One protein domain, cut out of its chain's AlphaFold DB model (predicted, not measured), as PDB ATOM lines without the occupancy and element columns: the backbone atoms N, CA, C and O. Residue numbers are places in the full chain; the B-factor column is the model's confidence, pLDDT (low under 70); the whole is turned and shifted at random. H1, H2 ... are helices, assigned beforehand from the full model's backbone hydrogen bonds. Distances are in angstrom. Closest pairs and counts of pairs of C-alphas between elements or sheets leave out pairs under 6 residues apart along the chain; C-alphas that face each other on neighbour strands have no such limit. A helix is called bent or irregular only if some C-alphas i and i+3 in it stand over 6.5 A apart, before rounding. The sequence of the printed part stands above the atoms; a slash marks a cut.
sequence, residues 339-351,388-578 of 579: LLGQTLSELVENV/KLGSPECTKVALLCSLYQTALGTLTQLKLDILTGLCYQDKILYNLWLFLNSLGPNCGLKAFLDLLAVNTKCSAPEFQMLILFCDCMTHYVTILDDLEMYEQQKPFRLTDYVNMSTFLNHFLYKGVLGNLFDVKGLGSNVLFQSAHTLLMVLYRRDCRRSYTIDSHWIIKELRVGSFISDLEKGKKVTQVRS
ATOM      1  N   LEU A 339     119.451 109.576 167.448       94.44
ATOM      2  CA  LEU A 339     118.617 109.654 166.249       94.44
ATOM      3  C   LEU A 339     118.361 108.276 165.640       94.44
ATOM      4  O   LEU A 339     117.240 107.991 165.235       94.44
ATOM      5  N   LEU A 340     119.390 107.428 165.561       93.31
ATOM      6  CA  LEU A 340     119.341 106.152 164.849       93.31
ATOM      7  C   LEU A 340     119.603 104.957 165.778       93.31
ATOM      8  O   LEU A 340     118.885 103.965 165.708       93.31
ATOM      9  N   GLY A 341     120.592 105.055 166.670       91.56
ATOM     10  CA  GLY A 341     121.055 103.948 167.517       91.56
ATOM     11  C   GLY A 341     119.993 103.355 168.449       91.56
ATOM     12  O   GLY A 341     119.833 102.137 168.461       91.56
ATOM     13  N   GLN A 342     119.242 104.181 169.185       89.75
ATOM     14  CA  GLN A 342     118.157 103.739 170.077       89.75
ATOM     15  C   GLN A 342     117.048 103.039 169.287       89.75
ATOM     16  O   GLN A 342     116.741 101.881 169.553       89.75
ATOM     17  N   THR A 343     116.551 103.692 168.227       89.75
ATOM     18  CA  THR A 343     115.493 103.129 167.369       89.75
ATOM     19  C   THR A 343     115.935 101.808 166.730       89.75
ATOM     20  O   THR A 343     115.167 100.852 166.694       89.75
ATOM     21  N   LEU A 344     117.173 101.716 166.233       92.62
ATOM     22  CA  LEU A 344     117.685 100.470 165.662       92.62
ATOM     23  C   LEU A 344     117.869  99.378 166.718       92.62
ATOM     24  O   LEU A 344     117.569  98.225 166.429       92.62
ATOM     25  N   SER A 345     118.360  99.713 167.912       91.00
ATOM     26  CA  SER A 345     118.602  98.721 168.969       91.00
ATOM     27  C   SER A 345     117.294  98.076 169.423       91.00
ATOM     28  O   SER A 345     117.188  96.854 169.374       91.00
ATOM     29  N   GLU A 346     116.263  98.881 169.698       89.06
ATOM     30  CA  GLU A 346     114.909  98.406 170.035       89.06
ATOM     31  C   GLU A 346     114.327  97.485 168.947       89.06
ATOM     32  O   GLU A 346     113.673  96.479 169.223       89.06
ATOM     33  N   LEU A 347     114.580  97.799 167.672       88.50
ATOM     34  CA  LEU A 347     114.114  96.979 166.555       88.50
ATOM     35  C   LEU A 347     114.958  95.707 166.367       88.50
ATOM     36  O   LEU A 347     114.481  94.721 165.808       88.50
ATOM     37  N   VAL A 348     116.210  95.673 166.796       87.38
ATOM     38  CA  VAL A 348     117.103  94.542 166.513       87.38
ATOM     39  C   VAL A 348     117.183  93.536 167.662       87.38
ATOM     40  O   VAL A 348     117.461  92.370 167.389       87.38
ATOM     41  N   GLU A 349     116.839  93.913 168.897       79.44
ATOM     42  CA  GLU A 349     116.826  93.015 170.071       79.44
ATOM     43  C   GLU A 349     116.097  91.679 169.807       79.44
ATOM     44  O   GLU A 349     116.627  90.604 170.090       79.44
ATOM     45  N   ASN A 350     114.952  91.722 169.117       62.88
ATOM     46  CA  ASN A 350     114.149  90.535 168.778       62.88
ATOM     47  C   ASN A 350     114.737  89.650 167.652       62.88
ATOM     48  O   ASN A 350     114.228  88.562 167.372       62.88
ATOM     49  N   VAL A 351     115.770  90.118 166.943       64.75
ATOM     50  CA  VAL A 351     116.417  89.392 165.832       64.75
ATOM     51  C   VAL A 351     117.556  88.512 166.353       64.75
ATOM     52  O   VAL A 351     117.769  87.408 165.846       64.75
ATOM     53  N   LYS A 388     107.709  94.315 157.454       86.62
ATOM     54  CA  LYS A 388     107.265  94.708 156.121       86.62
ATOM     55  C   LYS A 388     107.965  96.004 155.714       86.62
ATOM     56  O   LYS A 388     107.940  96.974 156.467       86.62
ATOM     57  N   LEU A 389     108.533  96.033 154.510       88.06
ATOM     58  CA  LEU A 389     109.017  97.270 153.896       88.06
ATOM     59  C   LEU A 389     107.868  98.296 153.820       88.06
ATOM     60  O   LEU A 389     106.762  97.949 153.394       88.06
ATOM     61  N   GLY A 390     108.118  99.525 154.271       84.94
ATOM     62  CA  GLY A 390     107.107 100.583 154.367       84.94
ATOM     63  C   GLY A 390     106.200 100.517 155.607       84.94
ATOM     64  O   GLY A 390     105.208 101.244 155.668       84.94
ATOM     65  N   SER A 391     106.491  99.661 156.601       90.56
ATOM     66  CA  SER A 391     105.855  99.780 157.926       90.56
ATOM     67  C   SER A 391     106.225 101.117 158.589       90.56
ATOM     68  O   SER A 391     107.274 101.672 158.260       90.56
ATOM     69  N   PRO A 392     105.431 101.644 159.538       91.56
ATOM     70  CA  PRO A 392     105.735 102.915 160.204       91.56
ATOM     71  C   PRO A 392     107.150 102.980 160.802       91.56
ATOM     72  O   PRO A 392     107.840 103.989 160.667       91.56
ATOM     73  N   GLU A 393     107.616 101.886 161.403       90.69
ATOM     74  CA  GLU A 393     108.953 101.761 161.990       90.69
ATOM     75  C   GLU A 393     110.038 101.760 160.908       90.69
ATOM     76  O   GLU A 393     111.055 102.440 161.042       90.69
ATOM     77  N   CYS A 394     109.804 101.040 159.803       92.44
ATOM     78  CA  CYS A 394     110.705 101.032 158.657       92.44
ATOM     79  C   CYS A 394     110.801 102.413 158.013       92.44
ATOM     80  O   CYS A 394     111.901 102.881 157.734       92.44
ATOM     81  N   THR A 395     109.672 103.090 157.825       93.69
ATOM     82  CA  THR A 395     109.619 104.444 157.273       93.69
ATOM     83  C   THR A 395     110.333 105.436 158.188       93.69
ATOM     84  O   THR A 395     111.067 106.290 157.697       93.69
ATOM     85  N   LYS A 396     110.205 105.299 159.516       95.12
ATOM     86  CA  LYS A 396     110.966 106.102 160.488       95.12
ATOM     87  C   LYS A 396     112.478 105.923 160.300       95.12
ATOM     88  O   LYS A 396     113.176 106.916 160.108       95.12
ATOM     89  N   VAL A 397     112.981 104.683 160.300       95.81
ATOM     90  CA  VAL A 397     114.415 104.394 160.066       95.81
ATOM     91  C   VAL A 397     114.861 104.916 158.700       95.81
ATOM     92  O   VAL A 397     115.920 105.532 158.584       95.81
ATOM     93  N   ALA A 398     114.034 104.737 157.673       96.25
ATOM     94  CA  ALA A 398     114.331 105.171 156.319       96.25
ATOM     95  C   ALA A 398     114.425 106.699 156.183       96.25
ATOM     96  O   ALA A 398     115.321 107.205 155.508       96.25
ATOM     97  N   LEU A 399     113.562 107.453 156.867       96.56
ATOM     98  CA  LEU A 399     113.617 108.916 156.914       96.56
ATOM     99  C   LEU A 399     114.823 109.430 157.714       96.56
ATOM    100  O   LEU A 399     115.461 110.395 157.300       96.56
ATOM    101  N   LEU A 400     115.188 108.761 158.810       96.81
ATOM    102  CA  LEU A 400     116.420 109.063 159.551       96.81
ATOM    103  C   LEU A 400     117.667 108.799 158.695       96.81
ATOM    104  O   LEU A 400     118.598 109.600 158.685       96.81
ATOM    105  N   CYS A 401     117.672 107.717 157.912       97.00
ATOM    106  CA  CYS A 401     118.735 107.470 156.940       97.00
ATOM    107  C   CYS A 401     118.717 108.501 155.801       97.00
ATOM    108  O   CYS A 401     119.775 108.937 155.356       97.00
ATOM    109  N   SER A 402     117.532 108.940 155.366       96.44
ATOM    110  CA  SER A 402     117.383 109.985 154.345       96.44
ATOM    111  C   SER A 402     118.011 111.305 154.789       96.44
ATOM    112  O   SER A 402     118.628 111.978 153.971       96.44
ATOM    113  N   LEU A 403     117.935 111.652 156.079       97.62
ATOM    114  CA  LEU A 403     118.631 112.813 156.641       97.62
ATOM    115  C   LEU A 403     120.150 112.725 156.430       97.62
ATOM    116  O   LEU A 403     120.754 113.668 155.919       97.62
ATOM    117  N   TYR A 404     120.775 111.591 156.760       97.62
ATOM    118  CA  TYR A 404     122.221 111.419 156.574       97.62
ATOM    119  C   TYR A 404     122.618 111.283 155.103       97.62
ATOM    120  O   TYR A 404     123.652 111.812 154.701       97.62
ATOM    121  N   GLN A 405     121.789 110.646 154.276       96.44
ATOM    122  CA  GLN A 405     122.012 110.616 152.834       96.44
ATOM    123  C   GLN A 405     121.973 112.036 152.251       96.44
ATOM    124  O   GLN A 405     122.868 112.419 151.496       96.44
ATOM    125  N   THR A 406     120.999 112.847 152.670       96.75
ATOM    126  CA  THR A 406     120.886 114.250 152.253       96.75
ATOM    127  C   THR A 406     122.121 115.032 152.697       96.75
ATOM    128  O   THR A 406     122.653 115.835 151.927       96.75
ATOM    129  N   ALA A 407     122.641 114.760 153.900       97.50
ATOM    130  CA  ALA A 407     123.891 115.344 154.374       97.50
ATOM    131  C   ALA A 407     125.085 114.967 153.479       97.50
ATOM    132  O   ALA A 407     125.843 115.857 153.099       97.50
ATOM    133  N   LEU A 408     125.223 113.699 153.067       96.12
ATOM    134  CA  LEU A 408     126.274 113.253 152.135       96.12
ATOM    135  C   LEU A 408     126.162 113.928 150.756       96.12
ATOM    136  O   LEU A 408     127.182 114.251 150.147       96.12
ATOM    137  N   GLY A 409     124.936 114.140 150.266       93.50
ATOM    138  CA  GLY A 409     124.669 114.803 148.985       93.50
ATOM    139  C   GLY A 409     124.832 116.326 149.016       93.50
ATOM    140  O   GLY A 409     125.146 116.931 147.992       93.50
ATOM    141  N   THR A 410     124.645 116.948 150.183       95.06
ATOM    142  CA  THR A 410     124.677 118.411 150.355       95.06
ATOM    143  C   THR A 410     126.041 118.907 150.832       95.06
ATOM    144  O   THR A 410     126.599 119.852 150.276       95.06
ATOM    145  N   LEU A 411     126.600 118.277 151.867       95.56
ATOM    146  CA  LEU A 411     127.852 118.669 152.520       95.56
ATOM    147  C   LEU A 411     129.034 117.954 151.854       95.56
ATOM    148  O   LEU A 411     129.787 117.226 152.498       95.56
ATOM    149  N   THR A 412     129.184 118.138 150.542       92.88
ATOM    150  CA  THR A 412     130.102 117.349 149.698       92.88
ATOM    151  C   THR A 412     131.550 117.354 150.186       92.88
ATOM    152  O   THR A 412     132.245 116.348 150.058       92.88
ATOM    153  N   GLN A 413     132.004 118.456 150.793       94.81
ATOM    154  CA  GLN A 413     133.365 118.580 151.331       94.81
ATOM    155  C   GLN A 413     133.567 117.856 152.672       94.81
ATOM    156  O   GLN A 413     134.702 117.716 153.109       94.81
ATOM    157  N   LEU A 414     132.488 117.420 153.327       96.06
ATOM    158  CA  LEU A 414     132.489 116.716 154.616       96.06
ATOM    159  C   LEU A 414     132.040 115.252 154.466       96.06
ATOM    160  O   LEU A 414     131.793 114.575 155.460       96.06
ATOM    161  N   LYS A 415     131.918 114.742 153.229       95.12
ATOM    162  CA  LYS A 415     131.382 113.400 152.952       95.12
ATOM    163  C   LYS A 415     132.139 112.304 153.710       95.12
ATOM    164  O   LYS A 415     131.511 111.429 154.298       95.12
ATOM    165  N   LEU A 416     133.473 112.360 153.703       94.69
ATOM    166  CA  LEU A 416     134.305 111.385 154.413       94.69
ATOM    167  C   LEU A 416     134.112 111.478 155.928       94.69
ATOM    168  O   LEU A 416     133.895 110.447 156.554       94.69
ATOM    169  N   ASP A 417     134.086 112.688 156.494       95.56
ATOM    170  CA  ASP A 417     133.859 112.890 157.932       95.56
ATOM    171  C   ASP A 417     132.508 112.314 158.383       95.56
ATOM    172  O   ASP A 417     132.424 111.693 159.442       95.56
ATOM    173  N   ILE A 418     131.459 112.489 157.568       96.81
ATOM    174  CA  ILE A 418     130.125 111.933 157.828       96.81
ATOM    175  C   ILE A 418     130.169 110.400 157.789       96.81
ATOM    176  O   ILE A 418     129.696 109.756 158.723       96.81
ATOM    177  N   LEU A 419     130.750 109.801 156.740       96.06
ATOM    178  CA  LEU A 419     130.844 108.340 156.612       96.06
ATOM    179  C   LEU A 419     131.633 107.725 157.770       96.06
ATOM    180  O   LEU A 419     131.163 106.773 158.391       96.06
ATOM    181  N   THR A 420     132.788 108.297 158.107       94.25
ATOM    182  CA  THR A 420     133.593 107.892 159.263       94.25
ATOM    183  C   THR A 420     132.777 108.011 160.553       94.25
ATOM    184  O   THR A 420     132.693 107.051 161.319       94.25
ATOM    185  N   GLY A 421     132.100 109.143 160.768       93.50
ATOM    186  CA  GLY A 421     131.262 109.370 161.945       93.50
ATOM    187  C   GLY A 421     130.123 108.366 162.111       93.50
ATOM    188  O   GLY A 421     129.815 108.009 163.242       93.50
ATOM    189  N   LEU A 422     129.539 107.875 161.013       94.12
ATOM    190  CA  LEU A 422     128.475 106.864 161.026       94.12
ATOM    191  C   LEU A 422     129.001 105.428 161.185       94.12
ATOM    192  O   LEU A 422     128.338 104.608 161.820       94.12
ATOM    193  N   CYS A 423     130.167 105.111 160.613       90.06
ATOM    194  CA  CYS A 423     130.712 103.748 160.595       90.06
ATOM    195  C   CYS A 423     131.402 103.354 161.904       90.06
ATOM    196  O   CYS A 423     131.287 102.207 162.323       90.06
ATOM    197  N   TYR A 424     132.106 104.286 162.553       79.25
ATOM    198  CA  TYR A 424     132.907 103.994 163.749       79.25
ATOM    199  C   TYR A 424     132.115 104.009 165.065       79.25
ATOM    200  O   TYR A 424     132.692 103.821 166.132       79.25
ATOM    201  N   GLN A 425     130.798 104.223 165.026       76.88
ATOM    202  CA  GLN A 425     129.957 104.060 166.213       76.88
ATOM    203  C   GLN A 425     129.656 102.573 166.409       76.88
ATOM    204  O   GLN A 425     128.945 101.991 165.587       76.88
ATOM    205  N   ASP A 426     130.157 101.995 167.508       69.50
ATOM    206  CA  ASP A 426     130.326 100.551 167.782       69.50
ATOM    207  C   ASP A 426     129.271  99.587 167.216       69.50
ATOM    208  O   ASP A 426     129.598  98.464 166.836       69.50
ATOM    209  N   LYS A 427     127.990  99.971 167.187       85.56
ATOM    210  CA  LYS A 427     126.901  99.076 166.768       85.56
ATOM    211  C   LYS A 427     125.981  99.637 165.695       85.56
ATOM    212  O   LYS A 427     125.083  98.925 165.269       85.56
ATOM    213  N   ILE A 428     126.152 100.876 165.235       92.06
ATOM    214  CA  ILE A 428     125.123 101.525 164.401       92.06
ATOM    215  C   ILE A 428     125.041 100.876 163.019       92.06
ATOM    216  O   ILE A 428     123.964 100.443 162.611       92.06
ATOM    217  N   LEU A 429     126.175 100.743 162.328       94.81
ATOM    218  CA  LEU A 429     126.220 100.111 161.008       94.81
ATOM    219  C   LEU A 429     125.807  98.631 161.067       94.81
ATOM    220  O   LEU A 429     125.067  98.155 160.206       94.81
ATOM    221  N   TYR A 430     126.227  97.916 162.115       94.44
ATOM    222  CA  TYR A 430     125.857  96.515 162.323       94.44
ATOM    223  C   TYR A 430     124.369  96.337 162.655       94.44
ATOM    224  O   TYR A 430     123.702  95.487 162.072       94.44
ATOM    225  N   ASN A 431     123.796  97.180 163.515       94.88
ATOM    226  CA  ASN A 431     122.363  97.150 163.802       94.88
ATOM    227  C   ASN A 431     121.542  97.535 162.566       94.88
ATOM    228  O   ASN A 431     120.479  96.961 162.343       94.88
ATOM    229  N   LEU A 432     122.031  98.449 161.720       95.31
ATOM    230  CA  LEU A 432     121.382  98.760 160.445       95.31
ATOM    231  C   LEU A 432     121.376  97.539 159.512       95.31
ATOM    232  O   LEU A 432     120.357  97.251 158.888       95.31
ATOM    233  N   TRP A 433     122.470  96.774 159.470       95.06
ATOM    234  CA  TRP A 433     122.520  95.500 158.749       95.06
ATOM    235  C   TRP A 433     121.520  94.473 159.299       95.06
ATOM    236  O   TRP A 433     120.733  93.903 158.540       95.06
ATOM    237  N   LEU A 434     121.488  94.269 160.618       93.81
ATOM    238  CA  LEU A 434     120.525  93.365 161.255       93.81
ATOM    239  C   LEU A 434     119.074  93.799 161.010       93.81
ATOM    240  O   LEU A 434     118.196  92.961 160.793       93.81
ATOM    241  N   PHE A 435     118.823  95.107 160.984       94.00
ATOM    242  CA  PHE A 435     117.529  95.659 160.622       94.00
ATOM    243  C   PHE A 435     117.155  95.316 159.172       94.00
ATOM    244  O   PHE A 435     116.062  94.792 158.950       94.00
ATOM    245  N   LEU A 436     118.053  95.512 158.200       93.44
ATOM    246  CA  LEU A 436     117.819  95.138 156.796       93.44
ATOM    247  C   LEU A 436     117.537  93.636 156.633       93.44
ATOM    248  O   LEU A 436     116.606  93.257 155.918       93.44
ATOM    249  N   ASN A 437     118.259  92.779 157.360       91.44
ATOM    250  CA  ASN A 437     118.009  91.333 157.390       91.44
ATOM    251  C   ASN A 437     116.608  90.972 157.905       91.44
ATOM    252  O   ASN A 437     116.069  89.922 157.558       91.44
ATOM    253  N   SER A 438     115.998  91.834 158.721       90.25
ATOM    254  CA  SER A 438     114.666  91.596 159.280       90.25
ATOM    255  C   SER A 438     113.511  91.918 158.318       90.25
ATOM    256  O   SER A 438     112.377  91.523 158.595       90.25
ATOM    257  N   LEU A 439     113.769  92.584 157.180       89.19
ATOM    258  CA  LEU A 439     112.756  93.082 156.225       89.19
ATOM    259  C   LEU A 439     112.130  92.006 155.313       89.19
ATOM    260  O   LEU A 439     111.488  92.320 154.309       89.19
ATOM    261  N   GLY A 440     112.324  90.726 155.627       83.88
ATOM    262  CA  GLY A 440     111.814  89.612 154.831       83.88
ATOM    263  C   GLY A 440     112.889  88.594 154.470       83.88
ATOM    264  O   GLY A 440     114.070  88.804 154.749       83.88
ATOM    265  N   PRO A 441     112.497  87.497 153.800       81.25
ATOM    266  CA  PRO A 441     113.459  86.550 153.255       81.25
ATOM    267  C   PRO A 441     114.418  87.265 152.295       81.25
ATOM    268  O   PRO A 441     114.002  88.133 151.522       81.25
ATOM    269  N   ASN A 442     115.698  86.890 152.341       83.69
ATOM    270  CA  ASN A 442     116.772  87.504 151.554       83.69
ATOM    271  C   ASN A 442     116.804  89.038 151.696       83.69
ATOM    272  O   ASN A 442     116.808  89.744 150.690       83.69
ATOM    273  N   CYS A 443     116.765  89.554 152.928       87.19
ATOM    274  CA  CYS A 443     116.842  90.992 153.240       87.19
ATOM    275  C   CYS A 443     115.763  91.842 152.538       87.19
ATOM    276  O   CYS A 443     116.013  92.966 152.109       87.19
ATOM    277  N   GLY A 444     114.567  91.279 152.338       87.88
ATOM    278  CA  GLY A 444     113.472  91.985 151.669       87.88
ATOM    279  C   GLY A 444     113.670  92.197 150.162       87.88
ATOM    280  O   GLY A 444     113.002  93.056 149.590       87.88
ATOM    281  N   LEU A 445     114.534  91.418 149.491       92.00
ATOM    282  CA  LEU A 445     114.845  91.541 148.054       92.00
ATOM    283  C   LEU A 445     113.608  91.750 147.170       92.00
ATOM    284  O   LEU A 445     113.577  92.667 146.353       92.00
ATOM    285  N   LYS A 446     112.579  90.908 147.335       92.25
ATOM    286  CA  LYS A 446     111.341  91.030 146.554       92.25
ATOM    287  C   LYS A 446     110.644  92.369 146.812       92.25
ATOM    288  O   LYS A 446     110.237  93.018 145.862       92.25
ATOM    289  N   ALA A 447     110.559  92.799 148.068       92.00
ATOM    290  CA  ALA A 447     109.907  94.052 148.431       92.00
ATOM    291  C   ALA A 447     110.633  95.273 147.841       92.00
ATOM    292  O   ALA A 447     109.978  96.180 147.338       92.00
ATOM    293  N   PHE A 448     111.972  95.278 147.837       94.19
ATOM    294  CA  PHE A 448     112.748  96.338 147.186       94.19
ATOM    295  C   PHE A 448     112.574  96.347 145.662       94.19
ATOM    296  O   PHE A 448     112.475  97.423 145.078       94.19
ATOM    297  N   LEU A 449     112.516  95.179 145.011       93.19
ATOM    298  CA  LEU A 449     112.259  95.082 143.567       93.19
ATOM    299  C   LEU A 449     110.835  95.531 143.206       93.19
ATOM    300  O   LEU A 449     110.662  96.282 142.249       93.19
ATOM    301  N   ASP A 450     109.835  95.127 143.994       92.81
ATOM    302  CA  ASP A 450     108.442  95.551 143.824       92.81
ATOM    303  C   ASP A 450     108.317  97.079 144.010       92.81
ATOM    304  O   ASP A 450     107.656  97.750 143.217       92.81
ATOM    305  N   LEU A 451     109.015  97.653 145.001       92.38
ATOM    306  CA  LEU A 451     109.089  99.104 145.203       92.38
ATOM    307  C   LEU A 451     109.786  99.812 144.031       92.38
ATOM    308  O   LEU A 451     109.359 100.889 143.616       92.38
ATOM    309  N   LEU A 452     110.841  99.215 143.474       90.38
ATOM    310  CA  LEU A 452     111.594  99.791 142.356       90.38
ATOM    311  C   LEU A 452     110.753  99.823 141.076       90.38
ATOM    312  O   LEU A 452     110.825 100.787 140.318       90.38
ATOM    313  N   ALA A 453     109.902  98.815 140.878       89.75
ATOM    314  CA  ALA A 453     108.979  98.752 139.749       89.75
ATOM    315  C   ALA A 453     107.937  99.884 139.755       89.75
ATOM    316  O   ALA A 453     107.531 100.341 138.687       89.75
ATOM    317  N   VAL A 454     107.529 100.365 140.935       89.25
ATOM    318  CA  VAL A 454     106.569 101.478 141.065       89.25
ATOM    319  C   VAL A 454     107.238 102.843 141.266       89.25
ATOM    320  O   VAL A 454     106.629 103.869 140.969       89.25
ATOM    321  N   ASN A 455     108.491 102.885 141.732       84.44
ATOM    322  CA  ASN A 455     109.268 104.109 141.939       84.44
ATOM    323  C   ASN A 455     110.613 104.047 141.198       84.44
ATOM    324  O   ASN A 455     111.687 103.917 141.787       84.44
ATOM    325  N   THR A 456     110.547 104.216 139.879       75.94
ATOM    326  CA  THR A 456     111.712 104.176 138.981       75.94
ATOM    327  C   THR A 456     112.697 105.327 139.197       75.94
ATOM    328  O   THR A 456     113.864 105.227 138.822       75.94
ATOM    329  N   LYS A 457     112.269 106.413 139.859       77.50
ATOM    330  CA  LYS A 457     113.146 107.530 140.251       77.50
ATOM    331  C   LYS A 457     114.021 107.211 141.466       77.50
ATOM    332  O   LYS A 457     114.886 108.017 141.796       77.50
ATOM    333  N   CYS A 458     113.806 106.068 142.126       82.94
ATOM    334  CA  CYS A 458     114.544 105.647 143.320       82.94
ATOM    335  C   CYS A 458     114.503 106.689 144.458       82.94
ATOM    336  O   CYS A 458     115.431 106.785 145.257       82.94
ATOM    337  N   SER A 459     113.432 107.488 144.531       82.88
ATOM    338  CA  SER A 459     113.328 108.612 145.472       82.88
ATOM    339  C   SER A 459     112.654 108.247 146.795       82.88
ATOM    340  O   SER A 459     112.518 109.102 147.665       82.88
ATOM    341  N   ALA A 460     112.183 107.006 146.939       90.50
ATOM    342  CA  ALA A 460     111.567 106.532 148.173       90.50
ATOM    343  C   ALA A 460     112.588 106.542 149.332       90.50
ATOM    344  O   ALA A 460     113.753 106.192 149.100       90.50
ATOM    345  N   PRO A 461     112.183 106.889 150.568       93.12
ATOM    346  CA  PRO A 461     113.071 106.868 151.734       93.12
ATOM    347  C   PRO A 461     113.770 105.518 151.934       93.12
ATOM    348  O   PRO A 461     114.928 105.463 152.343       93.12
ATOM    349  N   GLU A 462     113.099 104.412 151.616       94.50
ATOM    350  CA  GLU A 462     113.642 103.060 151.737       94.50
ATOM    351  C   GLU A 462     114.862 102.845 150.833       94.50
ATOM    352  O   GLU A 462     115.797 102.138 151.213       94.50
ATOM    353  N   PHE A 463     114.905 103.494 149.666       95.31
ATOM    354  CA  PHE A 463     116.099 103.481 148.823       95.31
ATOM    355  C   PHE A 463     117.216 104.339 149.401       95.31
ATOM    356  O   PHE A 463     118.373 103.949 149.288       95.31
ATOM    357  N   GLN A 464     116.899 105.450 150.069       94.88
ATOM    358  CA  GLN A 464     117.908 106.266 150.756       94.88
ATOM    359  C   GLN A 464     118.559 105.502 151.912       94.88
ATOM    360  O   GLN A 464     119.768 105.594 152.105       94.88
ATOM    361  N   MET A 465     117.784 104.687 152.635       96.25
ATOM    362  CA  MET A 465     118.310 103.752 153.632       96.25
ATOM    363  C   MET A 465     119.285 102.747 153.022       96.25
ATOM    364  O   MET A 465     120.379 102.556 153.551       96.25
ATOM    365  N   LEU A 466     118.908 102.123 151.902       96.56
ATOM    366  CA  LEU A 466     119.767 101.153 151.228       96.56
ATOM    367  C   LEU A 466     121.035 101.808 150.654       96.56
ATOM    368  O   LEU A 466     122.119 101.246 150.794       96.56
ATOM    369  N   ILE A 467     120.919 103.004 150.070       96.69
ATOM    370  CA  ILE A 467     122.052 103.817 149.596       96.69
ATOM    371  C   ILE A 467     123.007 104.117 150.748       96.69
ATOM    372  O   ILE A 467     124.192 103.814 150.645       96.69
ATOM    373  N   LEU A 468     122.494 104.660 151.858       97.25
ATOM    374  CA  LEU A 468     123.311 105.016 153.015       97.25
ATOM    375  C   LEU A 468     124.041 103.794 153.575       97.25
ATOM    376  O   LEU A 468     125.236 103.870 153.851       97.25
ATOM    377  N   PHE A 469     123.344 102.660 153.709       97.50
ATOM    378  CA  PHE A 469     123.970 101.411 154.130       97.50
ATOM    379  C   PHE A 469     125.102 101.010 153.180       97.50
ATOM    380  O   PHE A 469     126.201 100.707 153.643       97.50
ATOM    381  N   CYS A 470     124.866 101.048 151.865       98.00
ATOM    382  CA  CYS A 470     125.878 100.673 150.882       98.00
ATOM    383  C   CYS A 470     127.108 101.588 150.931       98.00
ATOM    384  O   CYS A 470     128.234 101.091 150.899       98.00
ATOM    385  N   ASP A 471     126.909 102.900 151.053       97.56
ATOM    386  CA  ASP A 471     127.988 103.887 151.141       97.56
ATOM    387  C   ASP A 471     128.808 103.720 152.430       97.56
ATOM    388  O   ASP A 471     130.041 103.663 152.380       97.56
ATOM    389  N   CYS A 472     128.142 103.575 153.580       97.25
ATOM    390  CA  CYS A 472     128.800 103.325 154.863       97.25
ATOM    391  C   CYS A 472     129.565 101.998 154.850       97.25
ATOM    392  O   CYS A 472     130.738 101.949 155.213       97.25
ATOM    393  N   MET A 473     128.940 100.920 154.375       97.12
ATOM    394  CA  MET A 473     129.571  99.604 154.326       97.12
ATOM    395  C   MET A 473     130.751  99.572 153.348       97.12
ATOM    396  O   MET A 473     131.773  98.956 153.634       97.12
ATOM    397  N   THR A 474     130.659 100.290 152.225       97.50
ATOM    398  CA  THR A 474     131.780 100.454 151.287       97.50
ATOM    399  C   THR A 474     132.954 101.145 151.970       97.50
ATOM    400  O   THR A 474     134.086 100.668 151.870       97.50
ATOM    401  N   HIS A 475     132.700 102.248 152.680       96.25
ATOM    402  CA  HIS A 475     133.729 102.963 153.431       96.25
ATOM    403  C   HIS A 475     134.369 102.061 154.495       96.25
ATOM    404  O   HIS A 475     135.588 101.910 154.505       96.25
ATOM    405  N   TYR A 476     133.548 101.387 155.303       95.38
ATOM    406  CA  TYR A 476     133.978 100.468 156.355       95.38
ATOM    407  C   TYR A 476     134.849  99.315 155.822       95.38
ATOM    408  O   TYR A 476     135.968  99.118 156.280       95.38
ATOM    409  N   VAL A 477     134.411  98.599 154.780       95.00
ATOM    410  CA  VAL A 477     135.194  97.485 154.203       95.00
ATOM    411  C   VAL A 477     136.482  97.966 153.531       95.00
ATOM    412  O   VAL A 477     137.460  97.220 153.435       95.00
ATOM    413  N   THR A 478     136.509  99.207 153.047       94.00
ATOM    414  CA  THR A 478     137.709  99.776 152.423       94.00
ATOM    415  C   THR A 478     138.794 100.079 153.454       94.00
ATOM    416  O   THR A 478     139.966  99.870 153.155       94.00
ATOM    417  N   ILE A 479     138.415 100.547 154.647       91.50
ATOM    418  CA  ILE A 479     139.359 100.938 155.708       91.50
ATOM    419  C   ILE A 479     139.720  99.798 156.666       91.50
ATOM    420  O   ILE A 479     140.768  99.880 157.296       91.50
ATOM    421  N   LEU A 480     138.896  98.747 156.747       92.00
ATOM    422  CA  LEU A 480     139.200  97.533 157.509       92.00
ATOM    423  C   LEU A 480     140.499  96.873 157.036       92.00
ATOM    424  O   LEU A 480     140.720  96.705 155.828       92.00
ATOM    425  N   ASP A 481     141.320  96.425 157.979       93.25
ATOM    426  CA  ASP A 481     142.466  95.582 157.653       93.25
ATOM    427  C   ASP A 481     142.078  94.092 157.515       93.25
ATOM    428  O   ASP A 481     140.941  93.675 157.765       93.25
ATOM    429  N   ASP A 482     143.021  93.278 157.034       93.19
ATOM    430  CA  ASP A 482     142.781  91.852 156.803       93.19
ATOM    431  C   ASP A 482     142.645  91.064 158.127       93.19
ATOM    432  O   ASP A 482     141.912  90.074 158.186       93.19
ATOM    433  N   LEU A 483     143.297  91.502 159.209       93.69
ATOM    434  CA  LEU A 483     143.196  90.855 160.518       93.69
ATOM    435  C   LEU A 483     141.786  91.050 161.097       93.69
ATOM    436  O   LEU A 483     141.137  90.087 161.512       93.69
ATOM    437  N   GLU A 484     141.290  92.283 161.088       92.69
ATOM    438  CA  GLU A 484     139.958  92.663 161.552       92.69
ATOM    439  C   GLU A 484     138.863  91.941 160.754       92.69
ATOM    440  O   GLU A 484     137.951  91.347 161.340       92.69
ATOM    441  N   MET A 485     138.968  91.938 159.419       93.62
ATOM    442  CA  MET A 485     137.943  91.364 158.544       93.62
ATOM    443  C   MET A 485     137.906  89.831 158.580       93.62
ATOM    444  O   MET A 485     136.822  89.254 158.703       93.62
ATOM    445  N   TYR A 486     139.051  89.159 158.421       94.81
ATOM    446  CA  TYR A 486     139.074  87.706 158.222       94.81
ATOM    447  C   TYR A 486     139.207  86.920 159.528       94.81
ATOM    448  O   TYR A 486     138.685  85.806 159.621       94.81
ATOM    449  N   GLU A 487     139.881  87.481 160.535       93.31
ATOM    450  CA  GLU A 487     140.226  86.756 161.762       93.31
ATOM    451  C   GLU A 487     139.396  87.223 162.953       93.31
ATOM    452  O   GLU A 487     138.755  86.399 163.604       93.31
ATOM    453  N   GLN A 488     139.347  88.531 163.220       94.00
ATOM    454  CA  GLN A 488     138.601  89.051 164.369       94.00
ATOM    455  C   GLN A 488     137.085  88.962 164.166       94.00
ATOM    456  O   GLN A 488     136.375  88.615 165.112       94.00
ATOM    457  N   GLN A 489     136.596  89.266 162.955       92.25
ATOM    458  CA  GLN A 489     135.184  89.168 162.563       92.25
ATOM    459  C   GLN A 489     134.231  89.890 163.531       92.25
ATOM    460  O   GLN A 489     133.223  89.338 163.989       92.25
ATOM    461  N   LYS A 490     134.577  91.135 163.884       89.69
ATOM    462  CA  LYS A 490     133.779  91.995 164.763       89.69
ATOM    463  C   LYS A 490     133.605  93.393 164.160       89.69
ATOM    464  O   LYS A 490     134.585  93.968 163.701       89.69
ATOM    465  N   PRO A 491     132.390  93.969 164.203       91.31
ATOM    466  CA  PRO A 491     131.130  93.332 164.598       91.31
ATOM    467  C   PRO A 491     130.561  92.382 163.523       91.31
ATOM    468  O   PRO A 491     129.683  91.585 163.839       91.31
ATOM    469  N   PHE A 492     131.058  92.440 162.282       94.00
ATOM    470  CA  PHE A 492     130.568  91.643 161.152       94.00
ATOM    471  C   PHE A 492     131.312  90.317 160.988       94.00
ATOM    472  O   PHE A 492     132.541  90.274 161.039       94.00
ATOM    473  N   ARG A 493     130.568  89.248 160.689       94.62
ATOM    474  CA  ARG A 493     131.116  87.927 160.352       94.62
ATOM    475  C   ARG A 493     131.289  87.750 158.849       94.62
ATOM    476  O   ARG A 493     130.606  88.390 158.052       94.62
ATOM    477  N   LEU A 494     132.111  86.776 158.447       95.25
ATOM    478  CA  LEU A 494     132.232  86.384 157.034       95.25
ATOM    479  C   LEU A 494     130.878  86.030 156.401       95.25
ATOM    480  O   LEU A 494     130.592  86.433 155.275       95.25
ATOM    481  N   THR A 495     129.992  85.380 157.159       94.12
ATOM    482  CA  THR A 495     128.623  85.065 156.726       94.12
ATOM    483  C   THR A 495     127.776  86.302 156.429       94.12
ATOM    484  O   THR A 495     126.922  86.252 155.548       94.12
ATOM    485  N   ASP A 496     128.009  87.418 157.125       94.88
ATOM    486  CA  ASP A 496     127.301  88.671 156.853       94.88
ATOM    487  C   ASP A 496     127.682  89.210 155.474       94.88
ATOM    488  O   ASP A 496     126.800  89.507 154.670       94.88
ATOM    489  N   TYR A 497     128.976  89.229 155.140       96.00
ATOM    490  CA  TYR A 497     129.453  89.652 153.819       96.00
ATOM    491  C   TYR A 497     128.951  88.740 152.684       96.00
ATOM    492  O   TYR A 497     128.637  89.222 151.589       96.00
ATOM    493  N   VAL A 498     128.820  87.430 152.930       95.06
ATOM    494  CA  VAL A 498     128.201  86.476 151.985       95.06
ATOM    495  C   VAL A 498     126.723  86.818 151.760       95.06
ATOM    496  O   VAL A 498     126.263  86.889 150.618       95.06
ATOM    497  N   ASN A 499     125.969  87.084 152.826       94.12
ATOM    498  CA  ASN A 499     124.552  87.442 152.730       94.12
ATOM    499  C   ASN A 499     124.348  88.795 152.028       94.12
ATOM    500  O   ASN A 499     123.490  88.905 151.148       94.12
ATOM    501  N   MET A 500     125.174  89.797 152.350       95.94
ATOM    502  CA  MET A 500     125.179  91.108 151.689       95.94
ATOM    503  C   MET A 500     125.437  90.970 150.190       95.94
ATOM    504  O   MET A 500     124.649  91.450 149.378       95.94
ATOM    505  N   SER A 501     126.519  90.286 149.808       95.31
ATOM    506  CA  SER A 501     126.867  90.091 148.395       95.31
ATOM    507  C   SER A 501     125.799  89.289 147.650       95.31
ATOM    508  O   SER A 501     125.462  89.647 146.526       95.31
ATOM    509  N   THR A 502     125.176  88.287 148.287       94.06
ATOM    510  CA  THR A 502     124.032  87.559 147.708       94.06
ATOM    511  C   THR A 502     122.877  88.507 147.403       94.06
ATOM    512  O   THR A 502     122.357  88.499 146.287       94.06
ATOM    513  N   PHE A 503     122.470  89.324 148.379       95.44
ATOM    514  CA  PHE A 503     121.393  90.296 148.201       95.44
ATOM    515  C   PHE A 503     121.708  91.277 147.070       95.44
ATOM    516  O   PHE A 503     120.902  91.422 146.154       95.44
ATOM    517  N   LEU A 504     122.889  91.904 147.104       95.69
ATOM    518  CA  LEU A 504     123.314  92.910 146.129       95.69
ATOM    519  C   LEU A 504     123.386  92.332 144.713       95.69
ATOM    520  O   LEU A 504     122.844  92.932 143.786       95.69
ATOM    521  N   ASN A 505     123.987  91.149 144.553       93.12
ATOM    522  CA  ASN A 505     124.125  90.485 143.258       93.12
ATOM    523  C   ASN A 505     122.744  90.199 142.641       93.12
ATOM    524  O   ASN A 505     122.464  90.567 141.501       93.12
ATOM    525  N   HIS A 506     121.817  89.640 143.429       92.31
ATOM    526  CA  HIS A 506     120.457  89.376 142.956       92.31
ATOM    527  C   HIS A 506     119.640  90.653 142.730       92.31
ATOM    528  O   HIS A 506     118.850  90.694 141.787       92.31
ATOM    529  N   PHE A 507     119.796  91.678 143.572       93.44
ATOM    530  CA  PHE A 507     119.081  92.948 143.441       93.44
ATOM    531  C   PHE A 507     119.465  93.670 142.149       93.44
ATOM    532  O   PHE A 507     118.588  94.023 141.359       93.44
ATOM    533  N   LEU A 508     120.768  93.813 141.890       91.31
ATOM    534  CA  LEU A 508     121.278  94.450 140.677       91.31
ATOM    535  C   LEU A 508     120.907  93.641 139.433       91.31
ATOM    536  O   LEU A 508     120.358  94.199 138.483       91.31
ATOM    537  N   TYR A 509     121.115  92.322 139.457       88.81
ATOM    538  CA  TYR A 509     120.783  91.466 138.322       88.81
ATOM    539  C   TYR A 509     119.297  91.473 137.985       88.81
ATOM    540  O   TYR A 509     118.934  91.700 136.832       88.81
ATOM    541  N   LYS A 510     118.419  91.251 138.973       89.94
ATOM    542  CA  LYS A 510     116.968  91.247 138.741       89.94
ATOM    543  C   LYS A 510     116.460  92.636 138.363       89.94
ATOM    544  O   LYS A 510     115.568  92.729 137.526       89.94
ATOM    545  N   GLY A 511     117.058  93.696 138.908       86.69
ATOM    546  CA  GLY A 511     116.767  95.071 138.515       86.69
ATOM    547  C   GLY A 511     117.096  95.348 137.046       86.69
ATOM    548  O   GLY A 511     116.262  95.890 136.323       86.69
ATOM    549  N   VAL A 512     118.270  94.924 136.568       84.56
ATOM    550  CA  VAL A 512     118.663  95.069 135.154       84.56
ATOM    551  C   VAL A 512     117.839  94.148 134.249       84.56
ATOM    552  O   VAL A 512     117.347  94.587 133.212       84.56
ATOM    553  N   LEU A 513     117.644  92.883 134.634       83.62
ATOM    554  CA  LEU A 513     116.875  91.905 133.856       83.62
ATOM    555  C   LEU A 513     115.408  92.323 133.700       83.62
ATOM    556  O   LEU A 513     114.836  92.160 132.623       83.62
ATOM    557  N   GLY A 514     114.819  92.877 134.759       82.25
ATOM    558  CA  GLY A 514     113.459  93.404 134.767       82.25
ATOM    559  C   GLY A 514     113.306  94.778 134.108       82.25
ATOM    560  O   GLY A 514     112.204  95.314 134.132       82.25
ATOM    561  N   ASN A 515     114.374  95.358 133.537       82.69
ATOM    562  CA  ASN A 515     114.412  96.736 133.021       82.69
ATOM    563  C   ASN A 515     113.922  97.782 134.044       82.69
ATOM    564  O   ASN A 515     113.314  98.785 133.674       82.69
ATOM    565  N   LEU A 516     114.174  97.544 135.335       84.12
ATOM    566  CA  LEU A 516     113.789  98.451 136.419       84.12
ATOM    567  C   LEU A 516     114.761  99.634 136.548       84.12
ATOM    568  O   LEU A 516     114.388 100.698 137.035       84.12
ATOM    569  N   PHE A 517     115.997  99.456 136.078       83.31
ATOM    570  CA  PHE A 517     116.963 100.535 135.898       83.31
ATOM    571  C   PHE A 517     117.002 100.979 134.433       83.31
ATOM    572  O   PHE A 517     117.057 100.146 133.526       83.31
ATOM    573  N   ASP A 518     117.046 102.292 134.194       76.69
ATOM    574  CA  ASP A 518     117.304 102.814 132.852       76.69
ATOM    575  C   ASP A 518     118.757 102.535 132.452       76.69
ATOM    576  O   ASP A 518     119.696 103.155 132.954       76.69
ATOM    577  N   VAL A 519     118.932 101.617 131.502       71.50
ATOM    578  CA  VAL A 519     120.234 101.174 130.986       71.50
ATOM    579  C   VAL A 519     121.057 102.331 130.411       71.50
ATOM    580  O   VAL A 519     122.283 102.293 130.464       71.50
ATOM    581  N   LYS A 520     120.415 103.386 129.887       70.75
ATOM    582  CA  LYS A 520     121.127 104.567 129.368       70.75
ATOM    583  C   LYS A 520     121.650 105.476 130.485       70.75
ATOM    584  O   LYS A 520     122.604 106.214 130.256       70.75
ATOM    585  N   GLY A 521     121.039 105.413 131.667       70.50
ATOM    586  CA  GLY A 521     121.308 106.272 132.819       70.50
ATOM    587  C   GLY A 521     121.893 105.549 134.034       70.50
ATOM    588  O   GLY A 521     121.958 106.153 135.103       70.50
ATOM    589  N   LEU A 522     122.336 104.291 133.910       75.25
ATOM    590  CA  LEU A 522     122.887 103.497 135.024       75.25
ATOM    591  C   LEU A 522     124.004 104.230 135.778       75.25
ATOM    592  O   LEU A 522     124.006 104.268 137.004       75.25
ATOM    593  N   GLY A 523     124.897 104.895 135.039       70.88
ATOM    594  CA  GLY A 523     125.980 105.711 135.596       70.88
ATOM    595  C   GLY A 523     125.534 107.013 136.274       70.88
ATOM    596  O   GLY A 523     126.380 107.770 136.724       70.88
ATOM    597  N   SER A 524     124.235 107.296 136.337       77.75
ATOM    598  CA  SER A 524     123.659 108.440 137.060       77.75
ATOM    599  C   SER A 524     122.689 108.019 138.168       77.75
ATOM    600  O   SER A 524     122.265 108.850 138.970       77.75
ATOM    601  N   ASN A 525     122.338 106.730 138.243       86.81
ATOM    602  CA  ASN A 525     121.441 106.219 139.268       86.81
ATOM    603  C   ASN A 525     122.226 105.939 140.560       86.81
ATOM    604  O   ASN A 525     122.989 104.977 140.645       86.81
ATOM    605  N   VAL A 526     122.003 106.772 141.576       90.75
ATOM    606  CA  VAL A 526     122.725 106.711 142.858       90.75
ATOM    607  C   VAL A 526     122.518 105.372 143.577       90.75
ATOM    608  O   VAL A 526     123.468 104.834 144.142       90.75
ATOM    609  N   LEU A 527     121.312 104.792 143.520       93.56
ATOM    610  CA  LEU A 527     121.021 103.490 144.129       93.56
ATOM    611  C   LEU A 527     121.844 102.374 143.484       93.56
ATOM    612  O   LEU A 527     122.498 101.606 144.190       93.56
ATOM    613  N   PHE A 528     121.845 102.317 142.150       92.75
ATOM    614  CA  PHE A 528     122.635 101.343 141.404       92.75
ATOM    615  C   PHE A 528     124.127 101.504 141.707       92.75
ATOM    616  O   PHE A 528     124.792 100.526 142.034       92.75
ATOM    617  N   GLN A 529     124.646 102.733 141.656       93.19
ATOM    618  CA  GLN A 529     126.059 103.014 141.914       93.19
ATOM    619  C   GLN A 529     126.500 102.597 143.315       93.19
ATOM    620  O   GLN A 529     127.544 101.959 143.449       93.19
ATOM    621  N   SER A 530     125.716 102.923 144.341       95.75
ATOM    622  CA  SER A 530     126.063 102.619 145.735       95.75
ATOM    623  C   SER A 530     126.082 101.104 145.965       95.75
ATOM    624  O   SER A 530     127.068 100.555 146.458       95.75
ATOM    625  N   ALA A 531     125.036 100.401 145.512       96.00
ATOM    626  CA  ALA A 531     124.935  98.946 145.628       96.00
ATOM    627  C   ALA A 531     126.017  98.210 144.817       96.00
ATOM    628  O   ALA A 531     126.636  97.268 145.313       96.00
ATOM    629  N   HIS A 532     126.280  98.656 143.585       94.81
ATOM    630  CA  HIS A 532     127.315  98.083 142.728       94.81
ATOM    631  C   HIS A 532     128.718  98.312 143.297       94.81
ATOM    632  O   HIS A 532     129.534  97.395 143.315       94.81
ATOM    633  N   THR A 533     129.005  99.510 143.812       96.44
ATOM    634  CA  THR A 533     130.310  99.813 144.418       96.44
ATOM    635  C   THR A 533     130.583  98.897 145.605       96.44
ATOM    636  O   THR A 533     131.657  98.296 145.664       96.44
ATOM    637  N   LEU A 534     129.602  98.710 146.496       97.94
ATOM    638  CA  LEU A 534     129.738  97.771 147.607       97.94
ATOM    639  C   LEU A 534     129.972  96.338 147.111       97.94
ATOM    640  O   LEU A 534     130.892  95.676 147.588       97.94
ATOM    641  N   LEU A 535     129.188  95.871 146.131       97.19
ATOM    642  CA  LEU A 535     129.347  94.527 145.567       97.19
ATOM    643  C   LEU A 535     130.774  94.304 145.039       97.19
ATOM    644  O   LEU A 535     131.391  93.287 145.350       97.19
ATOM    645  N   MET A 536     131.324  95.280 144.312       96.12
ATOM    646  CA  MET A 536     132.681  95.203 143.768       96.12
ATOM    647  C   MET A 536     133.762  95.244 144.849       96.12
ATOM    648  O   MET A 536     134.789  94.578 144.710       96.12
ATOM    649  N   VAL A 537     133.566  96.007 145.928       96.69
ATOM    650  CA  VAL A 537     134.501  96.013 147.065       96.69
ATOM    651  C   VAL A 537     134.507  94.654 147.768       96.69
ATOM    652  O   VAL A 537     135.587  94.126 148.041       96.69
ATOM    653  N   LEU A 538     133.334  94.058 147.997       97.00
ATOM    654  CA  LEU A 538     133.223  92.715 148.572       97.00
ATOM    655  C   LEU A 538     133.879  91.665 147.664       97.00
ATOM    656  O   LEU A 538     134.680  90.867 148.140       97.00
ATOM    657  N   TYR A 539     133.628  91.721 146.355       95.50
ATOM    658  CA  TYR A 539     134.263  90.825 145.385       95.50
ATOM    659  C   TYR A 539     135.791  90.912 145.439       95.50
ATOM    660  O   TYR A 539     136.479  89.902 145.545       95.50
ATOM    661  N   ARG A 540     136.343  92.132 145.452       94.94
ATOM    662  CA  ARG A 540     137.795  92.340 145.553       94.94
ATOM    663  C   ARG A 540     138.381  91.774 146.844       94.94
ATOM    664  O   ARG A 540     139.502  91.274 146.811       94.94
ATOM    665  N   ARG A 541     137.663  91.860 147.969       95.19
ATOM    666  CA  ARG A 541     138.088  91.237 149.233       95.19
ATOM    667  C   ARG A 541     138.050  89.713 149.134       95.19
ATOM    668  O   ARG A 541     139.002  89.066 149.557       95.19
ATOM    669  N   ASP A 542     137.024  89.136 148.522       94.88
ATOM    670  CA  ASP A 542     136.947  87.684 148.326       94.88
ATOM    671  C   ASP A 542     138.071  87.165 147.411       94.88
ATOM    672  O   ASP A 542     138.707  86.164 147.719       94.88
ATOM    673  N   CYS A 543     138.431  87.908 146.355       92.50
ATOM    674  CA  CYS A 543     139.585  87.576 145.510       92.50
ATOM    675  C   CYS A 543     140.932  87.625 146.247       92.50
ATOM    676  O   CYS A 543     141.862  86.925 145.853       92.50
ATOM    677  N   ARG A 544     141.069  88.467 147.282       91.25
ATOM    678  CA  ARG A 544     142.292  88.531 148.104       91.25
ATOM    679  C   ARG A 544     142.399  87.328 149.036       91.25
ATOM    680  O   ARG A 544     143.461  86.723 149.130       91.25
ATOM    681  N   ARG A 545     141.304  86.991 149.720       93.06
ATOM    682  CA  ARG A 545     141.183  85.813 150.584       93.06
ATOM    683  C   ARG A 545     139.740  85.332 150.538       93.06
ATOM    684  O   ARG A 545     138.849  86.014 151.038       93.06
ATOM    685  N   SER A 546     139.542  84.158 149.942       92.19
ATOM    686  CA  SER A 546     138.214  83.592 149.705       92.19
ATOM    687  C   SER A 546     137.481  83.332 151.020       92.19
ATOM    688  O   SER A 546     138.012  82.685 151.923       92.19
ATOM    689  N   TYR A 547     136.245  83.809 151.102       93.81
ATOM    690  CA  TYR A 547     135.287  83.545 152.174       93.81
ATOM    691  C   TYR A 547     133.910  83.118 151.642       93.81
ATOM    692  O   TYR A 547     133.026  82.779 152.432       93.81
ATOM    693  N   THR A 548     133.715  83.123 150.320       92.25
ATOM    694  CA  THR A 548     132.519  82.596 149.650       92.25
ATOM    695  C   THR A 548     132.736  81.167 149.130       92.25
ATOM    696  O   THR A 548     133.862  80.673 149.069       92.25
ATOM    697  N   ILE A 549     131.642  80.476 148.789       88.88
ATOM    698  CA  ILE A 549     131.699  79.175 148.103       88.88
ATOM    699  C   ILE A 549     131.967  79.351 146.604       88.88
ATOM    700  O   ILE A 549     131.573  80.357 146.006       88.88
ATOM    701  N   ASP A 550     132.524  78.320 145.967       78.19
ATOM    702  CA  ASP A 550     132.669  78.279 144.512       78.19
ATOM    703  C   ASP A 550     131.324  78.569 143.831       78.19
ATOM    704  O   ASP A 550     130.281  78.040 144.227       78.19
ATOM    705  N   SER A 551     131.341  79.403 142.785       81.75
ATOM    706  CA  SER A 551     130.173  79.895 142.029       81.75
ATOM    707  C   SER A 551     129.255  80.914 142.722       81.75
ATOM    708  O   SER A 551     128.249  81.285 142.124       81.75
ATOM    709  N   HIS A 552     129.585  81.419 143.916       86.94
ATOM    710  CA  HIS A 552     128.780  82.441 144.614       86.94
ATOM    711  C   HIS A 552     128.502  83.696 143.771       86.94
ATOM    712  O   HIS A 552     127.376  84.189 143.705       86.94
ATOM    713  N   TRP A 553     129.528  84.191 143.081       87.69
ATOM    714  CA  TRP A 553     129.442  85.395 142.251       87.69
ATOM    715  C   TRP A 553     128.721  85.162 140.917       87.69
ATOM    716  O   TRP A 553     128.347  86.119 140.244       87.69
ATOM    717  N   ILE A 554     128.483  83.899 140.545       81.38
ATOM    718  CA  ILE A 554     127.856  83.519 139.279       81.38
ATOM    719  C   ILE A 554     126.354  83.331 139.487       81.38
ATOM    720  O   ILE A 554     125.902  82.509 140.284       81.38
ATOM    721  N   ILE A 555     125.554  84.029 138.686       71.38
ATOM    722  CA  ILE A 555     124.102  83.866 138.706       71.38
ATOM    723  C   ILE A 555     123.722  82.636 137.883       71.38
ATOM    724  O   ILE A 555     123.677  82.668 136.656       71.38
ATOM    725  N   LYS A 556     123.426  81.530 138.574       63.41
ATOM    726  CA  LYS A 556     123.127  80.219 137.963       63.41
ATOM    727  C   LYS A 556     121.892  80.213 137.046       63.41
ATOM    728  O   LYS A 556     121.768  79.333 136.203       63.41
ATOM    729  N   GLU A 557     120.995  81.192 137.179       59.97
ATOM    730  CA  GLU A 557     119.807  81.358 136.322       59.97
ATOM    731  C   GLU A 557     120.139  81.877 134.905       59.97
ATOM    732  O   GLU A 557     119.269  81.930 134.032       59.97
ATOM    733  N   LEU A 558     121.394  82.255 134.648       54.69
ATOM    734  CA  LEU A 558     121.837  82.813 133.377       54.69
ATOM    735  C   LEU A 558     122.109  81.682 132.372       54.69
ATOM    736  O   LEU A 558     123.155  81.035 132.385       54.69
ATOM    737  N   ARG A 559     121.157  81.420 131.466       56.84
ATOM    738  CA  ARG A 559     121.392  80.511 130.331       56.84
ATOM    739  C   ARG A 559     122.434  81.143 129.403       56.84
ATOM    740  O   ARG A 559     122.114  82.027 128.608       56.84
ATOM    741  N   VAL A 560     123.672  80.657 129.485       51.69
ATOM    742  CA  VAL A 560     124.836  81.140 128.715       51.69
ATOM    743  C   VAL A 560     124.527  81.259 127.214       51.69
ATOM    744  O   VAL A 560     124.870  82.258 126.592       51.69
ATOM    745  N   GLY A 561     123.769  80.313 126.646       50.41
ATOM    746  CA  GLY A 561     123.378  80.345 125.231       50.41
ATOM    747  C   GLY A 561     122.451  81.506 124.839       50.41
ATOM    748  O   GLY A 561     122.632  82.108 123.784       50.41
ATOM    749  N   SER A 562     121.484  81.884 125.688       56.84
ATOM    750  CA  SER A 562     120.631  83.055 125.415       56.84
ATOM    751  C   SER A 562     121.365  84.369 125.655       56.84
ATOM    752  O   SER A 562     121.100  85.352 124.972       56.84
ATOM    753  N   PHE A 563     122.303  84.377 126.603       51.94
ATOM    754  CA  PHE A 563     123.143  85.532 126.890       51.94
ATOM    755  C   PHE A 563     124.091  85.848 125.730       51.94
ATOM    756  O   PHE A 563     124.104  86.984 125.270       51.94
ATOM    757  N   ILE A 564     124.797  84.846 125.193       52.12
ATOM    758  CA  ILE A 564     125.671  85.012 124.021       52.12
ATOM    759  C   ILE A 564     124.855  85.451 122.797       52.12
ATOM    760  O   ILE A 564     125.217  86.428 122.151       52.12
ATOM    761  N   SER A 565     123.688  84.841 122.547       52.16
ATOM    762  CA  SER A 565     122.810  85.249 121.436       52.16
ATOM    763  C   SER A 565     122.279  86.686 121.573       52.16
ATOM    764  O   SER A 565     122.148  87.401 120.581       52.16
ATOM    765  N   ASP A 566     121.967  87.139 122.791       57.16
ATOM    766  CA  ASP A 566     121.550  88.521 123.058       57.16
ATOM    767  C   ASP A 566     122.724  89.522 122.976       57.16
ATOM    768  O   ASP A 566     122.495  90.712 122.726       57.16
ATOM    769  N   LEU A 567     123.965  89.068 123.202       49.97
ATOM    770  CA  LEU A 567     125.197  89.862 123.124       49.97
ATOM    771  C   LEU A 567     125.614  90.055 121.658       49.97
ATOM    772  O   LEU A 567     125.871  91.180 121.235       49.97
ATOM    773  N   GLU A 568     125.561  88.979 120.866       48.44
ATOM    774  CA  GLU A 568     125.773  88.974 119.410       48.44
ATOM    775  C   GLU A 568     124.734  89.829 118.669       48.44
ATOM    776  O   GLU A 568     125.045  90.466 117.666       48.44
ATOM    777  N   LYS A 569     123.505  89.918 119.196       54.91
ATOM    778  CA  LYS A 569     122.436  90.789 118.669       54.91
ATOM    779  C   LYS A 569     122.546  92.254 119.112       54.91
ATOM    780  O   LYS A 569     121.640  93.037 118.831       54.91
ATOM    781  N   GLY A 570     123.605  92.638 119.830       45.28
ATOM    782  CA  GLY A 570     123.866  94.028 120.213       45.28
ATOM    783  C   GLY A 570     122.828  94.641 121.160       45.28
ATOM    784  O   GLY A 570     122.691  95.866 121.224       45.28
ATOM    785  N   LYS A 571     122.065  93.828 121.907       50.44
ATOM    786  CA  LYS A 571     121.119  94.367 122.892       50.44
ATOM    787  C   LYS A 571     121.915  95.015 124.031       50.44
ATOM    788  O   LYS A 571     122.684  94.358 124.722       50.44
ATOM    789  N   LYS A 572     121.704  96.314 124.265       51.59
ATOM    790  CA  LYS A 572     122.430  97.101 125.287       51.59
ATOM    791  C   LYS A 572     122.321  96.523 126.705       51.59
ATOM    792  O   LYS A 572     123.263  96.623 127.479       51.59
ATOM    793  N   VAL A 573     121.202  95.861 127.019       49.16
ATOM    794  CA  VAL A 573     120.981  95.152 128.295       49.16
ATOM    795  C   VAL A 573     122.035  94.057 128.512       49.16
ATOM    796  O   VAL A 573     122.451  93.807 129.636       49.16
ATOM    797  N   THR A 574     122.511  93.423 127.441       47.00
ATOM    798  CA  THR A 574     123.451  92.301 127.493       47.00
ATOM    799  C   THR A 574     124.896  92.734 127.722       47.00
ATOM    800  O   THR A 574     125.656  91.991 128.326       47.00
ATOM    801  N   GLN A 575     125.269  93.950 127.316       45.47
ATOM    802  CA  GLN A 575     126.602  94.511 127.577       45.47
ATOM    803  C   GLN A 575     126.787  94.950 129.036       45.47
ATOM    804  O   GLN A 575     127.906  94.979 129.525       45.47
ATOM    805  N   VAL A 576     125.702  95.270 129.748       46.56
ATOM    806  CA  VAL A 576     125.738  95.523 131.202       46.56
ATOM    807  C   VAL A 576     125.823  94.208 131.983       46.56
ATOM    808  O   VAL A 576     126.463  94.148 133.021       46.56
ATOM    809  N   ARG A 577     125.229  93.134 131.454       48.06
ATOM    810  CA  ARG A 577     125.270  91.775 132.022       48.06
ATOM    811  C   ARG A 577     126.670  91.112 131.979       48.06
ATOM    812  O   ARG A 577     126.802  90.027 132.529       48.06
ATOM    813  N   SER A 578     127.672  91.694 131.304       33.56
ATOM    814  CA  SER A 578     129.049  91.157 131.232       33.56
ATOM    815  C   SER A 578     129.999  91.687 132.316       33.56
ATOM    816  O   SER A 578     131.186  91.370 132.255       33.56
TER     817      SER A 578
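This is residues 339 to 351 and 388 to 578 of the 579 residues of the protein "HECT-type E3 ubiquitin transferase" of Cryptotermes secundus (UniProt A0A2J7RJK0). This is a compact body of crossed helices, with H6 and H8 nearest its middle and H9 packed on both of them. The H2 and H3 hairpin and H4 also pack on H6, H1 packs on H2 and H4, H5 runs beside H8, and a small head of H10 and H11, placed with low confidence, makes one end of the longest axis. The printed part has 204 residues with eleven named helices, H1 to H11 in order along the chain, and no named strand; the class is all helix. The radius of gyration of the C-alphas is 17.2 A, and the C-alphas span 52 by 39 by 37 A along their three main axes.

Begin with the longest helix, H8, residues 494 to 513: find C-alpha 494 at (132.232, 86.384, 157.034), from where it runs 28.3 A to C-alpha 513 at (116.875, 91.905, 133.856). Next look at H6, residues 461 to 479, and H9, residues 526 to 544, each 27.2 A long, and H2, residues 392 to 410, 26.4 A long. Three helices are irregular: H1, residues 339 to 351, where C-alphas 339 and 342 are 7.1 A apart; H3, residues 412 to 423, where C-alphas 413 and 416 are 7.9 A apart; and H5, residues 441 to 454, where C-alphas 443 and 446 are 8.7 A apart. The shorter ones are H4, residues 428 to 437, H7, residues 482 to 488, H10, residues 560 to 568, and H11, residues 572 to 576, which ends at C-alpha 576 at (125.738, 95.523, 131.202).

Start at H8 and look at Ser 501, whose C-alpha is 5.8 A from that of Leu 535, the closest pair where H8 touches H9, at a steep tilt of 46 degrees, opposite ways. H5 touches H8 at a shallow tilt of 25 degrees, the same way, closest at the C-alphas of Asn 442 and Phe 503, 6.4 A. H9 touches H6 at a shallow tilt of 30 degrees, the same way, closest at Thr 474 and Leu 534, their C-alphas 5.0 A apart. H6 and H4 are the hubs, touching four helices each. With residues 461 to 468 alone H6 touches H2, at a steep tilt of 59 degrees; the closest C-alphas, of Cys 401 and Met 465, are 5.0 A apart. H2 and H3 form a helical hairpin, closest at the C-alphas of Leu 408 and Lys 415, 5.2 A. H1 touches H4 at a steep tilt of 46 degrees, with the C-alphas of Gly 341 and Ile 428 closest at 5.7 A. H7 touches no helix, and H10 touches H11, closest at the C-alphas of Leu 567 and Thr 574, 5.3 A. Every O i to N i+4 pair is within hydrogen-bond range in H4, H6, H8, H9 and H10, against 6 of 9 in H1, 14 of 15 in H2, 6 of 8 in H3, 7 of 10 in H5, 2 of 3 in H7 and 0 of 1 in H11, which has 1 of 2 O i to N i+3 pairs within range.

The two C-alphas farthest apart, those of Gln 342 and Glu 568, are 53.3 A apart. Residues 352 to 387 are not printed, and C-alphas 351 and 388 are 14.4 A apart across this cut. The links H8 to H9, residues 514 to 525, and H9 to H10, residues 545 to 559, are long. Residues 409 to 414, of which 412 to 414 belong to H3, stand free. The mean pLDDT of the printed part is 86.3; under 70 are residues 350 to 351, 426 and 556 to 578.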